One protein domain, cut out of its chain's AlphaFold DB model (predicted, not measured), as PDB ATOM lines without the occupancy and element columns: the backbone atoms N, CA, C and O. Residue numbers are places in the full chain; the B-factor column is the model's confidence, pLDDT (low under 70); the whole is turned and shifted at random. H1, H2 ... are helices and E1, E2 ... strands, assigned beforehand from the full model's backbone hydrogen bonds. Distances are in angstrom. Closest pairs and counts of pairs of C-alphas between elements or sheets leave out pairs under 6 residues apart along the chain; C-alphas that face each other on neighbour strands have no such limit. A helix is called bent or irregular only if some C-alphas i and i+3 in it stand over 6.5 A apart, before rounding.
ATOM      1  N   ILE A  10     -28.993 -98.501 -19.313       95.56
ATOM      2  CA  ILE A  10     -29.345 -99.386 -18.200       95.56
ATOM      3  C   ILE A  10     -30.578 -98.785 -17.540       95.56
ATOM      4  O   ILE A  10     -30.553 -97.625 -17.118       95.56
ATOM      5  N   PHE A  11     -31.637 -99.573 -17.446       95.31
ATOM      6  CA  PHE A  11     -32.901 -99.155 -16.858       95.31
ATOM      7  C   PHE A  11     -32.915 -99.403 -15.340       95.31
ATOM      8  O   PHE A  11     -32.083-100.136 -14.793       95.31
ATOM      9  N   ASP A  12     -33.845 -98.775 -14.624       94.94
ATOM     10  CA  ASP A  12     -33.923 -98.893 -13.163       94.94
ATOM     11  C   ASP A  12     -34.384-100.285 -12.711       94.94
ATOM     12  O   ASP A  12     -34.036-100.746 -11.619       94.94
ATOM     13  N   GLU A  13     -35.120-100.990 -13.565       95.50
ATOM     14  CA  GLU A  13     -35.549-102.374 -13.401       95.50
ATOM     15  C   GLU A  13     -34.357-103.311 -13.189       95.50
ATOM     16  O   GLU A  13     -34.426-104.172 -12.312       95.50
ATOM     17  N   TYR A  14     -33.233-103.088 -13.885       95.19
ATOM     18  CA  TYR A  14     -32.000-103.850 -13.657       95.19
ATOM     19  C   TYR A  14     -31.467-103.645 -12.236       95.19
ATOM     20  O   TYR A  14     -31.212-104.603 -11.508       95.19
ATOM     21  N   LYS A  15     -31.364-102.383 -11.802       91.50
ATOM     22  CA  LYS A  15     -30.816-102.015 -10.482       91.50
ATOM     23  C   LYS A  15     -31.689-102.507  -9.329       91.50
ATOM     24  O   LYS A  15     -31.194-102.745  -8.233       91.50
ATOM     25  N   THR A  16     -32.990-102.618  -9.577       92.19
ATOM     26  CA  THR A  16     -33.998-103.016  -8.586       92.19
ATOM     27  C   THR A  16     -34.433-104.475  -8.730       92.19
ATOM     28  O   THR A  16     -35.290-104.924  -7.973       92.19
ATOM     29  N   ASN A  17     -33.846-105.224  -9.676       90.75
ATOM     30  CA  ASN A  17     -34.209-106.605 -10.005       90.75
ATOM     31  C   ASN A  17     -35.720-106.791 -10.288       90.75
ATOM     32  O   ASN A  17     -36.301-107.843  -9.995       90.75
ATOM     33  N   ARG A  18     -36.369-105.769 -10.855       92.69
ATOM     34  CA  ARG A  18     -37.801-105.781 -11.192       92.69
ATOM     35  C   ARG A  18     -38.036-106.274 -12.629       92.69
ATOM     36  O   ARG A  18     -37.099-106.247 -13.433       92.69
ATOM     37  N   PRO A  19     -39.253-106.754 -12.951       92.88
ATOM     38  CA  PRO A  19     -39.653-107.034 -14.328       92.88
ATOM     39  C   PRO A  19     -39.568-105.785 -15.212       92.88
ATOM     40  O   PRO A  19     -39.870-104.685 -14.753       92.88
ATOM     41  N   GLY A  20     -39.189-105.979 -16.473       94.56
ATOM     42  CA  GLY A  20     -38.995-104.943 -17.484       94.56
ATOM     43  C   GLY A  20     -37.637-105.049 -18.179       94.56
ATOM     44  O   GLY A  20     -36.853-105.969 -17.927       94.56
ATOM     45  N   ALA A  21     -37.364-104.115 -19.093       97.00
ATOM     46  CA  ALA A  21     -36.072-104.041 -19.766       97.00
ATOM     47  C   ALA A  21     -34.971-103.735 -18.749       97.00
ATOM     48  O   ALA A  21     -35.136-102.882 -17.889       97.00
ATOM     49  N   TRP A  22     -33.851-104.438 -18.831       97.62
ATOM     50  CA  TRP A  22     -32.721-104.280 -17.921       97.62
ATOM     51  C   TRP A  22     -31.631-103.410 -18.528       97.62
ATOM     52  O   TRP A  22     -31.188-102.433 -17.923       97.62
ATOM     53  N   TYR A  23     -31.246-103.726 -19.758       97.31
ATOM     54  CA  TYR A  23     -30.385-102.879 -20.565       97.31
ATOM     55  C   TYR A  23     -30.705-103.058 -22.045       97.31
ATOM     56  O   TYR A  23     -31.262-104.079 -22.449       97.31
ATOM     57  N   PHE A  24     -30.330-102.063 -22.843       97.62
ATOM     58  CA  PHE A  24     -30.473-102.098 -24.291       97.62
ATOM     59  C   PHE A  24     -29.339-101.325 -24.968       97.62
ATOM     60  O   PHE A  24     -28.898-100.279 -24.483       97.62
ATOM     61  N   VAL A  25     -28.868-101.863 -26.085       96.88
ATOM     62  CA  VAL A  25     -27.796-101.333 -26.923       96.88
ATOM     63  C   VAL A  25     -28.352-101.246 -28.342       96.88
ATOM     64  O   VAL A  25     -28.443-102.282 -28.998       96.88
ATOM     65  N   PRO A  26     -28.776-100.061 -28.815       96.31
ATOM     66  CA  PRO A  26     -29.210 -99.896 -30.197       96.31
ATOM     67  C   PRO A  26     -28.060-100.198 -31.159       96.31
ATOM     68  O   PRO A  26     -26.915 -99.817 -30.890       96.31
ATOM     69  N   ASP A  27     -28.369-100.813 -32.299       94.69
ATOM     70  CA  ASP A  27     -27.374-101.063 -33.350       94.69
ATOM     71  C   ASP A  27     -26.810 -99.753 -33.913       94.69
ATOM     72  O   ASP A  27     -25.616 -99.635 -34.203       94.69
ATOM     73  N   GLU A  28     -27.675 -98.744 -34.027       89.56
ATOM     74  CA  GLU A  28     -27.356 -97.436 -34.580       89.56
ATOM     75  C   GLU A  28     -27.841 -96.309 -33.668       89.56
ATOM     76  O   GLU A  28     -28.978 -96.300 -33.202       89.56
ATOM     77  N   GLY A  29     -26.983 -95.303 -33.470       88.19
ATOM     78  CA  GLY A  29     -27.336 -94.092 -32.728       88.19
ATOM     79  C   GLY A  29     -27.688 -94.341 -31.259       88.19
ATOM     80  O   GLY A  29     -27.542 -95.437 -30.738       88.19
ATOM     81  N   VAL A  30     -28.124 -93.295 -30.562       90.94
ATOM     82  CA  VAL A  30     -28.499 -93.390 -29.143       90.94
ATOM     83  C   VAL A  30     -29.933 -93.866 -28.977       90.94
ATOM     84  O   VAL A  30     -30.794 -93.553 -29.794       90.94
ATOM     85  N   PHE A  31     -30.211 -94.576 -27.882       93.56
ATOM     86  CA  PHE A  31     -31.576 -94.974 -27.557       93.56
ATOM     87  C   PHE A  31     -32.443 -93.734 -27.311       93.56
ATOM     88  O   PHE A  31     -32.124 -92.900 -26.458       93.56
ATOM     89  N   VAL A  32     -33.567 -93.640 -28.023       93.12
ATOM     90  CA  VAL A  32     -34.561 -92.580 -27.850       93.12
ATOM     91  C   VAL A  32     -35.916 -93.220 -27.577       93.12
ATOM     92  O   VAL A  32     -36.466 -93.937 -28.410       93.12
ATOM     93  N   LYS A  33     -36.479 -92.942 -26.397       93.25
ATOM     94  CA  LYS A  33     -37.813 -93.426 -26.020       93.25
ATOM     95  C   LYS A  33     -38.856 -92.948 -27.038       93.25
ATOM     96  O   LYS A  33     -38.871 -91.771 -27.388       93.25
ATOM     97  N   GLY A  34     -39.736 -93.848 -27.477       95.56
ATOM     98  CA  GLY A  34     -40.751 -93.558 -28.497       95.56
ATOM     99  C   GLY A  34     -40.267 -93.677 -29.945       95.56
ATOM    100  O   GLY A  34     -41.085 -93.560 -30.852       95.56
ATOM    101  N   VAL A  35     -38.972 -93.919 -30.181       96.00
ATOM    102  CA  VAL A  35     -38.419 -94.115 -31.528       96.00
ATOM    103  C   VAL A  35     -38.089 -95.595 -31.723       96.00
ATOM    104  O   VAL A  35     -37.227 -96.111 -31.006       96.00
ATOM    105  N   PRO A  36     -38.748 -96.289 -32.666       97.38
ATOM    106  CA  PRO A  36     -38.464 -97.692 -32.923       97.38
ATOM    107  C   PRO A  36     -37.015 -97.920 -33.353       97.38
ATOM    108  O   PRO A  36     -36.472 -97.153 -34.151       97.38
ATOM    109  N   CYS A  37     -36.389 -98.974 -32.839       96.88
ATOM    110  CA  CYS A  37     -35.023 -99.347 -33.200       96.88
ATOM    111  C   CYS A  37     -34.730-100.820 -32.894       96.88
ATOM    112  O   CYS A  37     -35.353-101.434 -32.026       96.88
ATOM    113  N   HIS A  38     -33.760-101.373 -33.620       97.75
ATOM    114  CA  HIS A  38     -33.198-102.697 -33.368       97.75
ATOM    115  C   HIS A  38     -31.940-102.588 -32.498       97.75
ATOM    116  O   HIS A  38     -31.259-101.554 -32.498       97.75
ATOM    117  N   GLY A  39     -31.646-103.634 -31.737       97.38
ATOM    118  CA  GLY A  39     -30.455-103.690 -30.909       97.38
ATOM    119  C   GLY A  39     -30.331-104.992 -30.135       97.38
ATOM    120  O   GLY A  39     -31.049-105.959 -30.375       97.38
ATOM    121  N   PHE A  40     -29.447-104.989 -29.147       97.94
ATOM    122  CA  PHE A  40     -29.215-106.112 -28.244       97.94
ATOM    123  C   PHE A  40     -29.512-105.698 -26.806       97.94
ATOM    124  O   PHE A  40     -29.150-104.600 -26.376       97.94
ATOM    125  N   GLY A  41     -30.140-106.560 -26.016       97.94
ATOM    126  CA  GLY A  41     -30.457-106.205 -24.638       97.94
ATOM    127  C   GLY A  41     -30.927-107.363 -23.785       97.94
ATOM    128  O   GLY A  41     -30.815-108.528 -24.160       97.94
ATOM    129  N   ALA A  42     -31.447-107.012 -22.614       98.38
ATOM    130  CA  ALA A  42     -32.016-107.962 -21.678       98.38
ATOM    131  C   ALA A  42     -33.365-107.485 -21.145       98.38
ATOM    132  O   ALA A  42     -33.551-106.296 -20.880       98.38
ATOM    133  N   VAL A  43     -34.291-108.423 -20.947       97.88
ATOM    134  CA  VAL A  43     -35.633-108.169 -20.403       97.88
ATOM    135  C   VAL A  43     -35.955-109.238 -19.369       97.88
ATOM    136  O   VAL A  43     -35.869-110.430 -19.664       97.88
ATOM    137  N   LYS A  44     -36.352-108.821 -18.164       96.00
ATOM    138  CA  LYS A  44     -36.892-109.723 -17.144       96.00
ATOM    139  C   LYS A  44     -38.414-109.735 -17.193       96.00
ATOM    140  O   LYS A  44     -39.043-108.678 -17.221       96.00
ATOM    141  N   TYR A  45     -39.001-110.922 -17.136       90.25
ATOM    142  CA  TYR A  45     -40.448-111.111 -17.135       90.25
ATOM    143  C   TYR A  45     -41.003-111.219 -15.715       90.25
ATOM    144  O   TYR A  45     -40.271-111.481 -14.758       90.25
ATOM    145  N   VAL A  46     -42.312-110.987 -15.577       84.44
ATOM    146  CA  VAL A  46     -43.017-111.033 -14.283       84.44
ATOM    147  C   VAL A  46     -42.867-112.400 -13.621       84.44
ATOM    148  O   VAL A  46     -42.613-112.464 -12.425       84.44
ATOM    149  N   GLU A  47     -42.928-113.477 -14.407       82.81
ATOM    150  CA  GLU A  47     -42.761-114.850 -13.916       82.81
ATOM    151  C   GLU A  47     -41.306-115.202 -13.533       82.81
ATOM    152  O   GLU A  47     -41.057-116.226 -12.904       82.81
ATOM    153  N   GLY A  48     -40.351-114.309 -13.825       87.31
ATOM    154  CA  GLY A  48     -38.986-114.341 -13.300       87.31
ATOM    155  C   GLY A  48     -37.895-114.652 -14.323       87.31
ATOM    156  O   GLY A  48     -36.723-114.442 -13.997       87.31
ATOM    157  N   SER A  49     -38.234-115.105 -15.535       94.56
ATOM    158  CA  SER A  49     -37.236-115.478 -16.537       94.56
ATOM    159  C   SER A  49     -36.564-114.241 -17.113       94.56
ATOM    160  O   SER A  49     -37.124-113.138 -17.121       94.56
ATOM    161  N   VAL A  50     -35.340-114.425 -17.598       97.31
ATOM    162  CA  VAL A  50     -34.534-113.340 -18.162       97.31
ATOM    163  C   VAL A  50     -34.163-113.679 -19.593       97.31
ATOM    164  O   VAL A  50     -33.479-114.666 -19.852       97.31
ATOM    165  N   TYR A  51     -34.602-112.833 -20.518       98.25
ATOM    166  CA  TYR A  51     -34.158-112.865 -21.900       98.25
ATOM    167  C   TYR A  51     -32.884-112.044 -22.048       98.25
ATOM    168  O   TYR A  51     -32.801-110.951 -21.486       98.25
ATOM    169  N   VAL A  52     -31.934-112.537 -22.839       98.50
ATOM    170  CA  VAL A  52     -30.773-111.787 -23.322       98.50
ATOM    171  C   VAL A  52     -30.573-112.110 -24.797       98.50
ATOM    172  O   VAL A  52     -30.367-113.270 -25.145       98.50
ATOM    173  N   GLY A  53     -30.610-111.108 -25.666       98.25
ATOM    174  CA  GLY A  53     -30.507-111.333 -27.103       98.25
ATOM    175  C   GLY A  53     -30.861-110.111 -27.932       98.25
ATOM    176  O   GLY A  53     -30.909-108.984 -27.427       98.25
ATOM    177  N   GLU A  54     -31.105-110.357 -29.212       98.38
ATOM    178  CA  GLU A  54     -31.607-109.367 -30.157       98.38
ATOM    179  C   GLU A  54     -33.029-108.897 -29.774       98.38
ATOM    180  O   GLU A  54     -33.923-109.659 -29.398       98.38
ATOM    181  N   LEU A  55     -33.244-107.587 -29.825       98.12
ATOM    182  CA  LEU A  55     -34.486-106.942 -29.426       98.12
ATOM    183  C   LEU A  55     -34.901-105.911 -30.468       98.12
ATOM    184  O   LEU A  55     -34.100-105.098 -30.929       98.12
ATOM    185  N   TYR A  56     -36.199-105.880 -30.750       97.81
ATOM    186  CA  TYR A  56     -36.837-104.789 -31.466       97.81
ATOM    187  C   TYR A  56     -37.663-103.950 -30.491       97.81
ATOM    188  O   TYR A  56     -38.657-104.420 -29.928       97.81
ATOM    189  N   TYR A  57     -37.248-102.702 -30.284       97.50
ATOM    190  CA  TYR A  57     -38.048-101.711 -29.578       97.50
ATOM    191  C   TYR A  57     -39.029-101.079 -30.567       97.50
ATOM    192  O   TYR A  57     -38.606-100.483 -31.555       97.50
ATOM    193  N   ASP A  58     -40.333-101.190 -30.317       95.94
ATOM    194  CA  ASP A  58     -41.384-100.687 -31.221       95.94
ATOM    195  C   ASP A  58     -41.829 -99.240 -30.922       95.94
ATOM    196  O   ASP A  58     -42.777 -98.740 -31.525       95.94
ATOM    197  N   GLY A  59     -41.134 -98.560 -30.005       95.56
ATOM    198  CA  GLY A  59     -41.520 -97.250 -29.472       95.56
ATOM    199  C   GLY A  59     -42.228 -97.329 -28.114       95.56
ATOM    200  O   GLY A  59     -42.305 -96.325 -27.404       95.56
ATOM    201  N   GLU A  60     -42.660 -98.516 -27.692       94.69
ATOM    202  CA  GLU A  60     -43.305 -98.744 -26.398       94.69
ATOM    203  C   GLU A  60     -42.689 -99.935 -25.652       94.69
ATOM    204  O   GLU A  60     -42.299 -99.799 -24.489       94.69
ATOM    205  N   LYS A  61     -42.551-101.079 -26.326       94.69
ATOM    206  CA  LYS A  61     -42.157-102.371 -25.757       94.69
ATOM    207  C   LYS A  61     -40.887-102.907 -26.405       94.69
ATOM    208  O   LYS A  61     -40.563-102.597 -27.548       94.69
ATOM    209  N   PHE A  62     -40.178-103.738 -25.646       96.62
ATOM    210  CA  PHE A  62     -39.026-104.498 -26.120       96.62
ATOM    211  C   PHE A  62     -39.475-105.900 -26.508       96.62
ATOM    212  O   PHE A  62     -39.929-106.668 -25.656       96.62
ATOM    213  N   ASN A  63     -39.340-106.222 -27.788       96.44
ATOM    214  CA  ASN A  63     -39.822-107.465 -28.362       96.44
ATOM    215  C   ASN A  63     -38.652-108.370 -28.760       96.44
ATOM    216  O   ASN A  63     -37.693-107.901 -29.368       96.44
ATOM    217  N   LYS A  64     -38.737-109.665 -28.433       97.25
ATOM    218  CA  LYS A  64     -37.702-110.656 -28.771       97.25
ATOM    219  C   LYS A  64     -37.702-110.929 -30.273       97.25
ATOM    220  O   LYS A  64     -38.741-111.265 -30.845       97.25
ATOM    221  N   ILE A  65     -36.549-110.820 -30.912       97.06
ATOM    222  CA  ILE A  65     -36.376-111.139 -32.331       97.06
ATOM    223  C   ILE A  65     -34.990-111.745 -32.531       97.06
ATOM    224  O   ILE A  65     -34.162-111.638 -31.639       97.06
ATOM    225  N   GLY A  66     -34.730-112.389 -33.667       97.06
ATOM    226  CA  GLY A  66     -33.388-112.876 -33.986       97.06
ATOM    227  C   GLY A  66     -32.918-113.932 -32.988       97.06
ATOM    228  O   GLY A  66     -33.726-114.724 -32.501       97.06
ATOM    229  N   ASN A  67     -31.622-113.971 -32.694       97.50
ATOM    230  CA  ASN A  67     -31.052-114.943 -31.770       97.50
ATOM    231  C   ASN A  67     -30.954-114.396 -30.342       97.50
ATOM    232  O   ASN A  67     -30.622-113.235 -30.094       97.50
ATOM    233  N   GLY A  68     -31.183-115.275 -29.374       97.81
ATOM    234  CA  GLY A  68     -30.995-114.957 -27.968       97.81
ATOM    235  C   GLY A  68     -31.012-116.186 -27.078       97.81
ATOM    236  O   GLY A  68     -31.045-117.329 -27.536       97.81
ATOM    237  N   GLN A  69     -31.017-115.923 -25.779       98.00
ATOM    238  CA  GLN A  69     -31.224-116.916 -24.740       98.00
ATOM    239  C   GLN A  69     -32.310-116.451 -23.771       98.00
ATOM    240  O   GLN A  69     -32.376-115.274 -23.415       98.00
ATOM    241  N   GLN A  70     -33.134-117.381 -23.311       98.06
ATOM    242  CA  GLN A  70     -34.082-117.181 -22.221       98.06
ATOM    243  C   GLN A  70     -33.673-118.087 -21.059       98.06
ATOM    244  O   GLN A  70     -33.551-119.293 -21.251       98.06
ATOM    245  N   ASP A  71     -33.452-117.512 -19.878       96.69
ATOM    246  CA  ASP A  71     -33.087-118.225 -18.649       96.69
ATOM    247  C   ASP A  71     -34.300-118.382 -17.728       96.69
ATOM    248  O   ASP A  71     -34.907-117.384 -17.327       96.69
ATOM    249  N   PHE A  72     -34.630-119.629 -17.394       94.19
ATOM    250  CA  PHE A  72     -35.778-120.022 -16.579       94.19
ATOM    251  C   PHE A  72     -35.397-120.425 -15.148       94.19
ATOM    252  O   PHE A  72     -36.276-120.635 -14.317       94.19
ATOM    253  N   CYS A  73     -34.108-120.491 -14.795       87.88
ATOM    254  CA  CYS A  73     -33.641-121.069 -13.528       87.88
ATOM    255  C   CYS A  73     -34.193-120.371 -12.273       87.88
ATOM    256  O   CYS A  73     -34.215-120.964 -11.190       87.88
ATOM    257  N   ARG A  74     -34.616-119.108 -12.401       85.12
ATOM    258  CA  ARG A  74     -35.235-118.301 -11.332       85.12
ATOM    259  C   ARG A  74     -36.699-117.960 -11.598       85.12
ATOM    260  O   ARG A  74     -37.238-117.067 -10.946       85.12
ATOM    261  N   SER A  75     -37.306-118.625 -12.569       85.25
ATOM    262  CA  SER A  75     -38.656-118.344 -13.017       85.25
ATOM    263  C   SER A  75     -39.624-119.449 -12.620       85.25
ATOM    264  O   SER A  75     -39.221-120.591 -12.381       85.25
ATOM    265  N   THR A  76     -40.912-119.118 -12.530       76.12
ATOM    266  CA  THR A  76     -41.944-120.130 -12.269       76.12
ATOM    267  C   THR A  76     -42.103-121.102 -13.438       76.12
ATOM    268  O   THR A  76     -42.546-122.223 -13.216       76.12
ATOM    269  N   LEU A  77     -41.669-120.725 -14.646       81.06
ATOM    270  CA  LEU A  77     -41.607-121.605 -15.815       81.06
ATOM    271  C   LEU A  77     -40.434-122.609 -15.770       81.06
ATOM    272  O   LEU A  77     -40.503-123.646 -16.417       81.06
ATOM    273  N   GLY A  78     -39.382-122.356 -14.981       81.81
ATOM    274  CA  GLY A  78     -38.258-123.287 -14.766       81.81
ATOM    275  C   GLY A  78     -38.466-124.275 -13.614       81.81
ATOM    276  O   GLY A  78     -37.499-124.733 -12.989       81.81
ATOM    277  N   ARG A  79     -39.725-124.548 -13.257       79.44
ATOM    278  CA  ARG A  79     -40.090-125.549 -12.245       79.44
ATOM    279  C   ARG A  79     -39.827-126.962 -12.760       79.44
ATOM    280  O   ARG A  79     -39.648-127.186 -13.954       79.44
ATOM    281  N   LYS A  80     -39.767-127.909 -11.822       79.94
ATOM    282  CA  LYS A  80     -39.593-129.329 -12.130       79.94
ATOM    283  C   LYS A  80     -40.829-129.809 -12.890       79.94
ATOM    284  O   LYS A  80     -41.928-129.785 -12.343       79.94
ATOM    285  N   SER A  81     -40.636-130.209 -14.140       76.75
ATOM    286  CA  SER A  81     -41.617-130.915 -14.948       76.75
ATOM    287  C   SER A  81     -41.969-132.214 -14.246       76.75
ATOM    288  O   SER A  81     -41.089-132.991 -13.871       76.75
ATOM    289  N   ILE A  82     -43.259-132.458 -14.063       73.75
ATOM    290  CA  ILE A  82     -43.720-133.728 -13.505       73.75
ATOM    291  C   ILE A  82     -43.529-134.886 -14.496       73.75
ATOM    292  O   ILE A  82     -43.502-136.039 -14.085       73.75
ATOM    293  N   HIS A  83     -43.385-134.586 -15.791       71.06
ATOM    294  CA  HIS A  83     -43.307-135.580 -16.858       71.06
ATOM    295  C   HIS A  83     -41.911-136.189 -16.955       71.06
ATOM    296  O   HIS A  83     -41.788-137.405 -17.091       71.06
ATOM    297  N   SER A  84     -40.878-135.352 -16.820       73.00
ATOM    298  CA  SER A  84     -39.473-135.770 -16.869       73.00
ATOM    299  C   SER A  84     -38.789-135.818 -15.509       73.00
ATOM    300  O   SER A  84     -37.722-136.412 -15.379       73.00
ATOM    301  N   GLY A  85     -39.351-135.154 -14.497       77.25
ATOM    302  CA  GLY A  85     -38.653-134.881 -13.245       77.25
ATOM    303  C   GLY A  85     -37.542-133.830 -13.379       77.25
ATOM    304  O   GLY A  85     -36.741-133.686 -12.456       77.25
ATOM    305  N   LEU A  86     -37.475-133.093 -14.491       82.56
ATOM    306  CA  LEU A  86     -36.402-132.142 -14.790       82.56
ATOM    307  C   LEU A  86     -36.893-130.705 -14.804       82.56
ATOM    308  O   LEU A  86     -38.066-130.427 -15.018       82.56
ATOM    309  N   ARG A  87     -35.978-129.762 -14.610       88.94
ATOM    310  CA  ARG A  87     -36.260-128.332 -14.695       88.94
ATOM    311  C   ARG A  87     -35.812-127.790 -16.042       88.94
ATOM    312  O   ARG A  87     -34.677-128.022 -16.455       88.94
ATOM    313  N   HIS A  88     -36.667-126.996 -16.679       90.56
ATOM    314  CA  HIS A  88     -36.244-126.149 -17.790       90.56
ATOM    315  C   HIS A  88     -35.203-125.145 -17.281       90.56
ATOM    316  O   HIS A  88     -35.462-124.385 -16.345       90.56
ATOM    317  N   SER A  89     -34.019-125.158 -17.886       94.31
ATOM    318  CA  SER A  89     -32.913-124.262 -17.545       94.31
ATOM    319  C   SER A  89     -32.890-123.071 -18.489       94.31
ATOM    320  O   SER A  89     -33.086-121.930 -18.067       94.31
ATOM    321  N   LYS A  90     -32.702-123.331 -19.789       96.06
ATOM    322  CA  LYS A  90     -32.580-122.287 -20.809       96.06
ATOM    323  C   LYS A  90     -33.156-122.719 -22.145       96.06
ATOM    324  O   LYS A  90     -33.071-123.886 -22.505       96.06
ATOM    325  N   TYR A  91     -33.623-121.747 -22.916       97.81
ATOM    326  CA  TYR A  91     -33.762-121.872 -24.365       97.81
ATOM    327  C   TYR A  91     -32.723-120.977 -25.038       97.81
ATOM    328  O   TYR A  91     -32.607-119.808 -24.669       97.81
ATOM    329  N   VAL A  92     -31.981-121.503 -26.012       98.31
ATOM    330  CA  VAL A  92     -31.005-120.748 -26.814       98.31
ATOM    331  C   VAL A  92     -31.310-120.966 -28.289       98.31
ATOM    332  O   VAL A  92     -31.332-122.104 -28.756       98.31
ATOM    333  N   GLY A  93     -31.539-119.889 -29.033       97.69
ATOM    334  CA  GLY A  93     -31.876-119.981 -30.449       97.69
ATOM    335  C   GLY A  93     -32.635-118.769 -30.955       97.69
ATOM    336  O   GLY A  93     -32.490-117.665 -30.427       97.69
ATOM    337  N   ALA A  94     -33.446-118.995 -31.984       97.44
ATOM    338  CA  ALA A  94     -34.201-117.959 -32.663       97.44
ATOM    339  C   ALA A  94     -35.524-117.619 -31.954       97.44
ATOM    340  O   ALA A  94     -36.173-118.485 -31.355       97.44
ATOM    341  N   PHE A  95     -35.929-116.357 -32.078       97.81
ATOM    342  CA  PHE A  95     -37.169-115.777 -31.571       97.81
ATOM    343  C   PHE A  95     -37.842-114.926 -32.655       97.81
ATOM    344  O   PHE A  95     -37.175-114.219 -33.416       97.81
ATOM    345  N   ASP A  96     -39.175-114.932 -32.687       96.25
ATOM    346  CA  ASP A  96     -39.965-114.063 -33.560       96.25
ATOM    347  C   ASP A  96     -41.257-113.601 -32.869       96.25
ATOM    348  O   ASP A  96     -42.289-114.267 -32.942       96.25
ATOM    349  N   TYR A  97     -41.221-112.420 -32.241       92.12
ATOM    350  CA  TYR A  97     -42.386-111.829 -31.563       92.12
ATOM    351  C   TYR A  97     -43.600-111.559 -32.465       92.12
ATOM    352  O   TYR A  97     -44.678-111.243 -31.967       92.12
ATOM    353  N   ARG A  98     -43.440-111.610 -33.794       92.44
ATOM    354  CA  ARG A  98     -44.541-111.377 -34.746       92.44
ATOM    355  C   ARG A  98     -45.437-112.610 -34.879       92.44
ATOM    356  O   ARG A  98     -46.427-112.575 -35.611       92.44
ATOM    357  N   LYS A  99     -45.060-113.716 -34.237       89.75
ATOM    358  CA  LYS A  99     -45.851-114.939 -34.106       89.75
ATOM    359  C   LYS A  99     -46.570-114.942 -32.759       89.75
ATOM    360  O   LYS A  99     -46.297-114.121 -31.895       89.75
ATOM    361  N   THR A 100     -47.544-115.832 -32.612       69.75
ATOM    362  CA  THR A 100     -48.468-115.842 -31.468       69.75
ATOM    363  C   THR A 100     -47.809-116.179 -30.133       69.75
ATOM    364  O   THR A 100     -48.381-115.865 -29.095       69.75
ATOM    365  N   ASP A 101     -46.637-116.811 -30.149       76.69
ATOM    366  CA  ASP A 101     -45.999-117.376 -28.963       76.69
ATOM    367  C   ASP A 101     -44.700-116.641 -28.580       76.69
ATOM    368  O   ASP A 101     -44.080-115.944 -29.385       76.69
ATOM    369  N   TRP A 102     -44.283-116.779 -27.321       82.50
ATOM    370  CA  TRP A 102     -43.196-116.006 -26.700       82.50
ATOM    371  C   TRP A 102     -41.790-116.593 -26.929       82.50
ATOM    372  O   TRP A 102     -40.786-115.915 -26.656       82.50
ATOM    373  N   ILE A 103     -41.732-117.828 -27.432       94.38
ATOM    374  CA  ILE A 103     -40.620-118.450 -28.161       94.38
ATOM    375  C   ILE A 103     -41.202-118.913 -29.489       94.38
ATOM    376  O   ILE A 103     -42.230-119.583 -29.505       94.38
ATOM    377  N   PHE A 104     -40.545-118.574 -30.593       95.38
ATOM    378  CA  PHE A 104     -40.893-119.115 -31.898       95.38
ATOM    379  C   PHE A 104     -39.647-119.152 -32.774       95.38
ATOM    380  O   PHE A 104     -39.145-118.098 -33.172       95.38
ATOM    381  N   GLY A 105     -39.134-120.346 -33.064       95.75
ATOM    382  CA  GLY A 105     -37.933-120.477 -33.882       95.75
ATOM    383  C   GLY A 105     -37.152-121.769 -33.685       95.75
ATOM    384  O   GLY A 105     -37.507-122.635 -32.890       95.75
ATOM    385  N   ASN A 106     -36.070-121.883 -34.453       97.44
ATOM    386  CA  ASN A 106     -35.104-122.970 -34.359       97.44
ATOM    387  C   ASN A 106     -34.179-122.734 -33.154       97.44
ATOM    388  O   ASN A 106     -33.579-121.660 -33.047       97.44
ATOM    389  N   GLY A 107     -34.045-123.711 -32.262       97.88
ATOM    390  CA  GLY A 107     -33.276-123.545 -31.032       97.88
ATOM    391  C   GLY A 107     -33.040-124.835 -30.259       97.88
ATOM    392  O   GLY A 107     -33.347-125.937 -30.722       97.88
ATOM    393  N   VAL A 108     -32.447-124.673 -29.080       98.31
ATOM    394  CA  VAL A 108     -32.101-125.744 -28.146       98.31
ATOM    395  C   VAL A 108     -32.701-125.431 -26.781       98.31
ATOM    396  O   VAL A 108     -32.446-124.365 -26.218       98.31
ATOM    397  N   MET A 109     -33.483-126.370 -26.255       96.81
ATOM    398  CA  MET A 109     -34.004-126.363 -24.893       96.81
ATOM    399  C   MET A 109     -33.098-127.198 -23.989       96.81
ATOM    400  O   MET A 109     -32.806-128.349 -24.310       96.81
ATOM    401  N   TYR A 110     -32.670-126.633 -22.866       96.38
ATOM    402  CA  TYR A 110     -31.744-127.244 -21.916       96.38
ATOM    403  C   TYR A 110     -32.442-127.561 -20.598       96.38
ATOM    404  O   TYR A 110     -33.190-126.732 -20.071       96.38
ATOM    405  N   PHE A 111     -32.121-128.723 -20.038       93.75
ATOM    406  CA  PHE A 111     -32.726-129.251 -18.820       93.75
ATOM    407  C   PHE A 111     -31.668-129.510 -17.750       93.75
ATOM    408  O   PHE A 111     -30.549-129.935 -18.058       93.75
ATOM    409  N   VAL A 112     -32.030-129.255 -16.496       92.75
ATOM    410  CA  VAL A 112     -31.207-129.507 -15.305       92.75
ATOM    411  C   VAL A 112     -31.998-130.298 -14.264       92.75
ATOM    412  O   VAL A 112     -33.229-130.347 -14.317       92.75
ATOM    413  N   ASP A 113     -31.306-130.918 -13.314       87.69
ATOM    414  CA  ASP A 113     -31.935-131.562 -12.158       87.69
ATOM    415  C   ASP A 113     -32.375-130.531 -11.089       87.69
ATOM    416  O   ASP A 113     -32.351-129.312 -11.294       87.69
ATOM    417  N   GLU A 114     -32.800-131.008  -9.917       81.62
ATOM    418  CA  GLU A 114     -33.177-130.140  -8.792       81.62
ATOM    419  C   GLU A 114     -32.010-129.297  -8.249       81.62
ATOM    420  O   GLU A 114     -32.245-128.196  -7.742       81.62
ATOM    421  N   ASN A 115     -30.772-129.775  -8.395       86.75
ATOM    422  CA  ASN A 115     -29.554-129.102  -7.943       86.75
ATOM    423  C   ASN A 115     -29.025-128.086  -8.968       86.75
ATOM    424  O   ASN A 115     -28.179-127.260  -8.626       86.75
ATOM    425  N   GLY A 116     -29.559-128.097 -10.193       87.44
ATOM    426  CA  GLY A 116     -29.103-127.251 -11.295       87.44
ATOM    427  C   GLY A 116     -28.017-127.897 -12.157       87.44
ATOM    428  O   GLY A 116     -27.435-127.203 -12.989       87.44
ATOM    429  N   GLU A 117     -27.765-129.195 -11.990       92.00
ATOM    430  CA  GLU A 117     -26.786-129.939 -12.780       92.00
ATOM    431  C   GLU A 117     -27.363-130.294 -14.165       92.00
ATOM    432  O   GLU A 117     -28.485-130.813 -14.234       92.00
ATOM    433  N   PRO A 118     -26.629-130.049 -15.269       94.81
ATOM    434  CA  PRO A 118     -27.029-130.413 -16.633       94.81
ATOM    435  C   PRO A 118     -27.463-131.872 -16.773       94.81
ATOM    436  O   PRO A 118     -26.765-132.772 -16.314       94.81
ATOM    437  N   GLN A 119     -28.608-132.106 -17.422       93.00
ATOM    438  CA  GLN A 119     -29.130-133.457 -17.666       93.00
ATOM    439  C   GLN A 119     -29.224-133.761 -19.160       93.00
ATOM    440  O   GLN A 119     -28.489-134.600 -19.673       93.00
ATOM    441  N   TYR A 120     -30.114-133.060 -19.866       92.69
ATOM    442  CA  TYR A 120     -30.389-133.295 -21.283       92.69
ATOM    443  C   TYR A 120     -30.628-131.990 -22.030       92.69
ATOM    444  O   TYR A 120     -30.907-130.950 -21.427       92.69
ATOM    445  N   PHE A 121     -30.572-132.055 -23.354       96.25
ATOM    446  CA  PHE A 121     -31.071-130.992 -24.214       96.25
ATOM    447  C   PHE A 121     -31.901-131.559 -25.362       96.25
ATOM    448  O   PHE A 121     -31.725-132.702 -25.786       96.25
ATOM    449  N   ILE A 122     -32.798-130.734 -25.886       96.25
ATOM    450  CA  ILE A 122     -33.626-131.050 -27.046       96.25
ATOM    451  C   ILE A 122     -33.436-129.934 -28.058       96.25
ATOM    452  O   ILE A 122     -33.619-128.761 -27.737       96.25
ATOM    453  N   LYS A 123     -33.100-130.291 -29.298       97.44
ATOM    454  CA  LYS A 123     -33.042-129.345 -30.417       97.44
ATOM    455  C   LYS A 123     -34.236-129.511 -31.354       97.44
ATOM    456  O   LYS A 123     -34.745-130.620 -31.549       97.44
ATOM    457  N   GLY A 124     -34.665-128.413 -31.960       97.44
ATOM    458  CA  GLY A 124     -35.839-128.415 -32.822       97.44
ATOM    459  C   GLY A 124     -36.333-127.024 -33.183       97.44
ATOM    460  O   GLY A 124     -35.695-126.016 -32.884       97.44
ATOM    461  N   PHE A 125     -37.503-127.000 -33.809       96.88
ATOM    462  CA  PHE A 125     -38.298-125.800 -33.998       96.88
ATOM    463  C   PHE A 125     -39.363-125.733 -32.903       96.88
ATOM    464  O   PHE A 125     -40.126-126.686 -32.732       96.88
ATOM    465  N   PHE A 126     -39.420-124.624 -32.174       95.31
ATOM    466  CA  PHE A 126     -40.247-124.478 -30.979       95.31
ATOM    467  C   PHE A 126     -41.342-123.419 -31.141       95.31
ATOM    468  O   PHE A 126     -41.145-122.426 -31.845       95.31
ATOM    469  N   SER A 127     -42.464-123.637 -30.450       91.88
ATOM    470  CA  SER A 127     -43.463-122.628 -30.078       91.88
ATOM    471  C   SER A 127     -43.659-122.720 -28.566       91.88
ATOM    472  O   SER A 127     -44.083-123.759 -28.068       91.88
ATOM    473  N   GLY A 128     -43.267-121.686 -27.823       89.38
ATOM    474  CA  GLY A 128     -43.221-121.766 -26.362       89.38
ATOM    475  C   GLY A 128     -42.246-122.861 -25.907       89.38
ATOM    476  O   GLY A 128     -41.074-122.841 -26.286       89.38
ATOM    477  N   PHE A 129     -42.727-123.819 -25.110       87.75
ATOM    478  CA  PHE A 129     -41.958-125.011 -24.725       87.75
ATOM    479  C   PHE A 129     -42.142-126.201 -25.674       87.75
ATOM    480  O   PHE A 129     -41.346-127.140 -25.635       87.75
ATOM    481  N   ASP A 130     -43.124-126.151 -26.571       86.44
ATOM    482  CA  ASP A 130     -43.441-127.273 -27.441       86.44
ATOM    483  C   ASP A 130     -42.475-127.343 -28.622       86.44
ATOM    484  O   ASP A 130     -42.324-126.389 -29.394       86.44
ATOM    485  N   LYS A 131     -41.855-128.511 -28.814       91.38
ATOM    486  CA  LYS A 131     -41.146-128.837 -30.054       91.38
ATOM    487  C   LYS A 131     -42.180-129.152 -31.137       91.38
ATOM    488  O   LYS A 131     -42.738-130.244 -31.181       91.38
ATOM    489  N   ILE A 132     -42.404-128.199 -32.037       92.19
ATOM    490  CA  ILE A 132     -43.368-128.302 -33.145       92.19
ATOM    491  C   ILE A 132     -42.729-128.758 -34.465       92.19
ATOM    492  O   ILE A 132     -43.418-128.940 -35.469       92.19
ATOM    493  N   GLY A 133     -41.407-128.934 -34.488       94.00
ATOM    494  CA  GLY A 133     -40.684-129.436 -35.650       94.00
ATOM    495  C   GLY A 133     -39.250-129.844 -35.335       94.00
ATOM    496  O   GLY A 133     -38.700-129.535 -34.278       94.00
ATOM    497  N   GLU A 134     -38.626-130.544 -36.278       97.06
ATOM    498  CA  GLU A 134     -37.212-130.905 -36.188       97.06
ATOM    499  C   GLU A 134     -36.287-129.707 -36.418       97.06
ATOM    500  O   GLU A 134     -36.690-128.672 -36.954       97.06
ATOM    501  N   TRP A 135     -35.028-129.866 -36.003       97.25
ATOM    502  CA  TRP A 135     -33.994-128.855 -36.210       97.25
ATOM    503  C   TRP A 135     -33.832-128.542 -37.702       97.25
ATOM    504  O   TRP A 135     -33.718-129.448 -38.530       97.25
ATOM    505  N   GLN A 136     -33.785-127.256 -38.039       97.06
ATOM    506  CA  GLN A 136     -33.621-126.793 -39.415       97.06
ATOM    507  C   GLN A 136     -32.148-126.474 -39.711       97.06
ATOM    508  O   GLN A 136     -31.570-125.563 -39.123       97.06
ATOM    509  N   GLY A 137     -31.554-127.204 -40.660       95.44
ATOM    510  CA  GLY A 137     -30.156-127.034 -41.079       95.44
ATOM    511  C   GLY A 137     -29.190-128.020 -40.415       95.44
ATOM    512  O   GLY A 137     -29.600-129.042 -39.871       95.44
ATOM    513  N   GLU A 138     -27.890-127.728 -40.482       95.62
ATOM    514  CA  GLU A 138     -26.848-128.507 -39.800       95.62
ATOM    515  C   GLU A 138     -26.667-127.989 -38.367       95.62
ATOM    516  O   GLU A 138     -26.667-126.779 -38.142       95.62
ATOM    517  N   PHE A 139     -26.577-128.891 -37.386       96.12
ATOM    518  CA  PHE A 139     -26.386-128.519 -35.982       96.12
ATOM    519  C   PHE A 139     -24.908-128.595 -35.603       96.12
ATOM    520  O   PHE A 139     -24.303-129.666 -35.679       96.12
ATOM    521  N   ASP A 140     -24.349-127.472 -35.153       95.69
ATOM    522  CA  ASP A 140     -22.997-127.417 -34.605       95.69
ATOM    523  C   ASP A 140     -23.026-127.653 -33.088       95.69
ATOM    524  O   ASP A 140     -23.363-126.764 -32.305       95.69
ATOM    525  N   TYR A 141     -22.635-128.856 -32.661       96.12
ATOM    526  CA  TYR A 141     -22.578-129.223 -31.243       96.12
ATOM    527  C   TYR A 141     -21.558-128.404 -30.439       96.12
ATOM    528  O   TYR A 141     -21.642-128.395 -29.214       96.12
ATOM    529  N   ALA A 142     -20.626-127.688 -31.080       95.31
ATOM    530  CA  ALA A 142     -19.730-126.773 -30.371       95.31
ATOM    531  C   ALA A 142     -20.463-125.541 -29.807       95.31
ATOM    532  O   ALA A 142     -19.904-124.822 -28.981       95.31
ATOM    533  N   THR A 143     -21.709-125.304 -30.235       94.31
ATOM    534  CA  THR A 143     -22.562-124.212 -29.742       94.31
ATOM    535  C   THR A 143     -23.372-124.577 -28.496       94.31
ATOM    536  O   THR A 143     -24.093-123.724 -27.971       94.31
ATOM    537  N   LEU A 144     -23.266-125.820 -28.009       97.38
ATOM    538  CA  LEU A 144     -23.909-126.229 -26.764       97.38
ATOM    539  C   LEU A 144     -23.402-125.401 -25.575       97.38
ATOM    540  O   LEU A 144     -22.248-124.968 -25.530       97.38
ATOM    541  N   LEU A 145     -24.280-125.199 -24.591       96.06
ATOM    542  CA  LEU A 145     -23.885-124.622 -23.309       96.06
ATOM    543  C   LEU A 145     -22.821-125.493 -22.629       96.06
ATOM    544  O   LEU A 145     -22.780-126.708 -22.821       96.06
ATOM    545  N   SER A 146     -21.974-124.860 -21.813       93.06
ATOM    546  CA  SER A 146     -20.971-125.562 -21.009       93.06
ATOM    547  C   SER A 146     -21.601-126.724 -20.243       93.06
ATOM    548  O   SER A 146     -22.736-126.612 -19.783       93.06
ATOM    549  N   ASP A 147     -20.855-127.823 -20.141       94.06
ATOM    550  CA  ASP A 147     -21.240-129.052 -19.438       94.06
ATOM    551  C   ASP A 147     -22.368-129.876 -20.095       94.06
ATOM    552  O   ASP A 147     -22.697-130.952 -19.603       94.06
ATOM    553  N   TYR A 148     -22.883-129.454 -21.259       97.06
ATOM    554  CA  TYR A 148     -23.715-130.296 -22.122       97.06
ATOM    555  C   TYR A 148     -22.881-130.980 -23.207       97.06
ATOM    556  O   TYR A 148     -22.112-130.344 -23.932       97.06
ATOM    557  N   THR A 149     -23.067-132.289 -23.358       96.69
ATOM    558  CA  THR A 149     -22.363-133.119 -24.343       96.69
ATOM    559  C   THR A 149     -23.342-133.781 -25.302       96.69
ATOM    560  O   THR A 149     -24.518-133.942 -25.003       96.69
ATOM    561  N   ARG A 150     -22.875-134.174 -26.492       96.44
ATOM    562  CA  ARG A 150     -23.728-134.724 -27.563       96.44
ATOM    563  C   ARG A 150     -24.584-135.928 -27.140       96.44
ATOM    564  O   ARG A 150     -25.666-136.116 -27.679       96.44
ATOM    565  N   ASP A 151     -24.103-136.747 -26.215       96.31
ATOM    566  CA  ASP A 151     -24.815-137.906 -25.666       96.31
ATOM    567  C   ASP A 151     -25.995-137.540 -24.749       96.31
ATOM    568  O   ASP A 151     -26.814-138.403 -24.448       96.31
ATOM    569  N   MET A 152     -26.129-136.265 -24.378       95.56
ATOM    570  CA  MET A 152     -27.267-135.719 -23.635       95.56
ATOM    571  C   MET A 152     -28.436-135.279 -24.541       95.56
ATOM    572  O   MET A 152     -29.430-134.753 -24.038       95.56
ATOM    573  N   GLU A 153     -28.341-135.445 -25.868       96.31
ATOM    574  CA  GLU A 153     -29.434-135.091 -26.784       96.31
ATOM    575  C   GLU A 153     -30.611-136.062 -26.647       96.31
ATOM    576  O   GLU A 153     -30.459-137.276 -26.800       96.31
TER     577      GLU A 153
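This is residues 10 to 153 of the 351 residues of the protein "SGNH_hydro domain-containing protein" of Clostridiales bacterium (UniProt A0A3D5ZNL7). One long, twisted sheet of eight antiparallel strands makes the body, with E1 to E8 side by side in chain order and most of them sharply bent partway, giving the sheet a crease across E2 to E7. The small helix H1 sits at the E1 end, and the last 20 residues, 134 to 153, make a long stretch without a named element at the other end. The printed part has 144 residues, with one named helix followed by eight named strands; its class is mostly strand, though the named elements hold 71 residues, under half. The strands form one meander, each the antiparallel neighbour of the one before, in the order E1 E2 E3 E4 E5 E6 E7 E8. The whole is compact, with a radius of gyration of the C-alphas of 15.7 A, and spans 46 by 35 by 27 A.

H1, residues 12 to 16, begins with C-alpha 12 at (-33.923, -98.893, -13.163) and is 6.2 A long. E1 holds residues 20 to 26 and measures 16.8 A. E2, residues 37 to 44, measures 19.2 A and bends by 78 degrees at residue 40. E3, residues 50 to 57, is 16.7 A long and bends by 88 degrees at residue 53. E4, residues 62 to 71, is also 16.7 A long and bends by 115 degrees at residue 66, where C-alpha 66 is at (-33.388, -112.876, -33.986). E5, residues 87 to 96, measures 23.9 A and bends by 75 degrees at residue 93. E6, residues 104 to 112, measures 21.8 A and bends by 73 degrees at residue 107. E7, residues 118 to 127, measures 22.6 A and bends by 84 degrees at residue 124. E8, residues 130 to 133, is 8.9 A long and ends with C-alpha 133 at (-40.684, -129.436, -35.650).

H1 is on the sheet at a height of 6.6 A, but over none of its strands, only just, as 2 of its 5 C-alphas fall on E1. Its closest C-alphas to E1 are those of Tyr 14 and Trp 22, 4.3 A apart. H1 and E2 are near each other, with 5 pairs of C-alphas within 10 A. In H1 every O i to N i+4 pair is within hydrogen-bond range. E1 is an edge strand, and with E2 it forms a hairpin at 152 degrees, with N 22 and O 42 within hydrogen-bond range at 2.8 A. The hairpin of E2 and E3 has N 41 and O 53 at 2.9 A, and that of E3 and E4 has N 52 and O 69 at 2.8 A. E4 and E5 form a hairpin across a long link, with N 70 and O 91 at 2.8 A. In the hairpin of E5 and E6, N 92 and O 108 are 2.9 A apart. In that of E6 and E7, N 109 and O 122 are 2.8 A apart. E8, the other edge strand, forms a hairpin with E7, with N 125 and O 133 at 2.8 A. The closest C-alphas of E1 and E4 are those of Ala 21 and Phe 62, 7.0 A apart. E1 and E8 are apart.

The two C-alphas farthest apart, those of Gly 34 and Asp 151, are 47.2 A apart. The printed part has no cut. The link from E4 to E5, residues 72 to 86, is long. The mean pLDDT of the printed part is 92.9, and residue 100 alone is under 70.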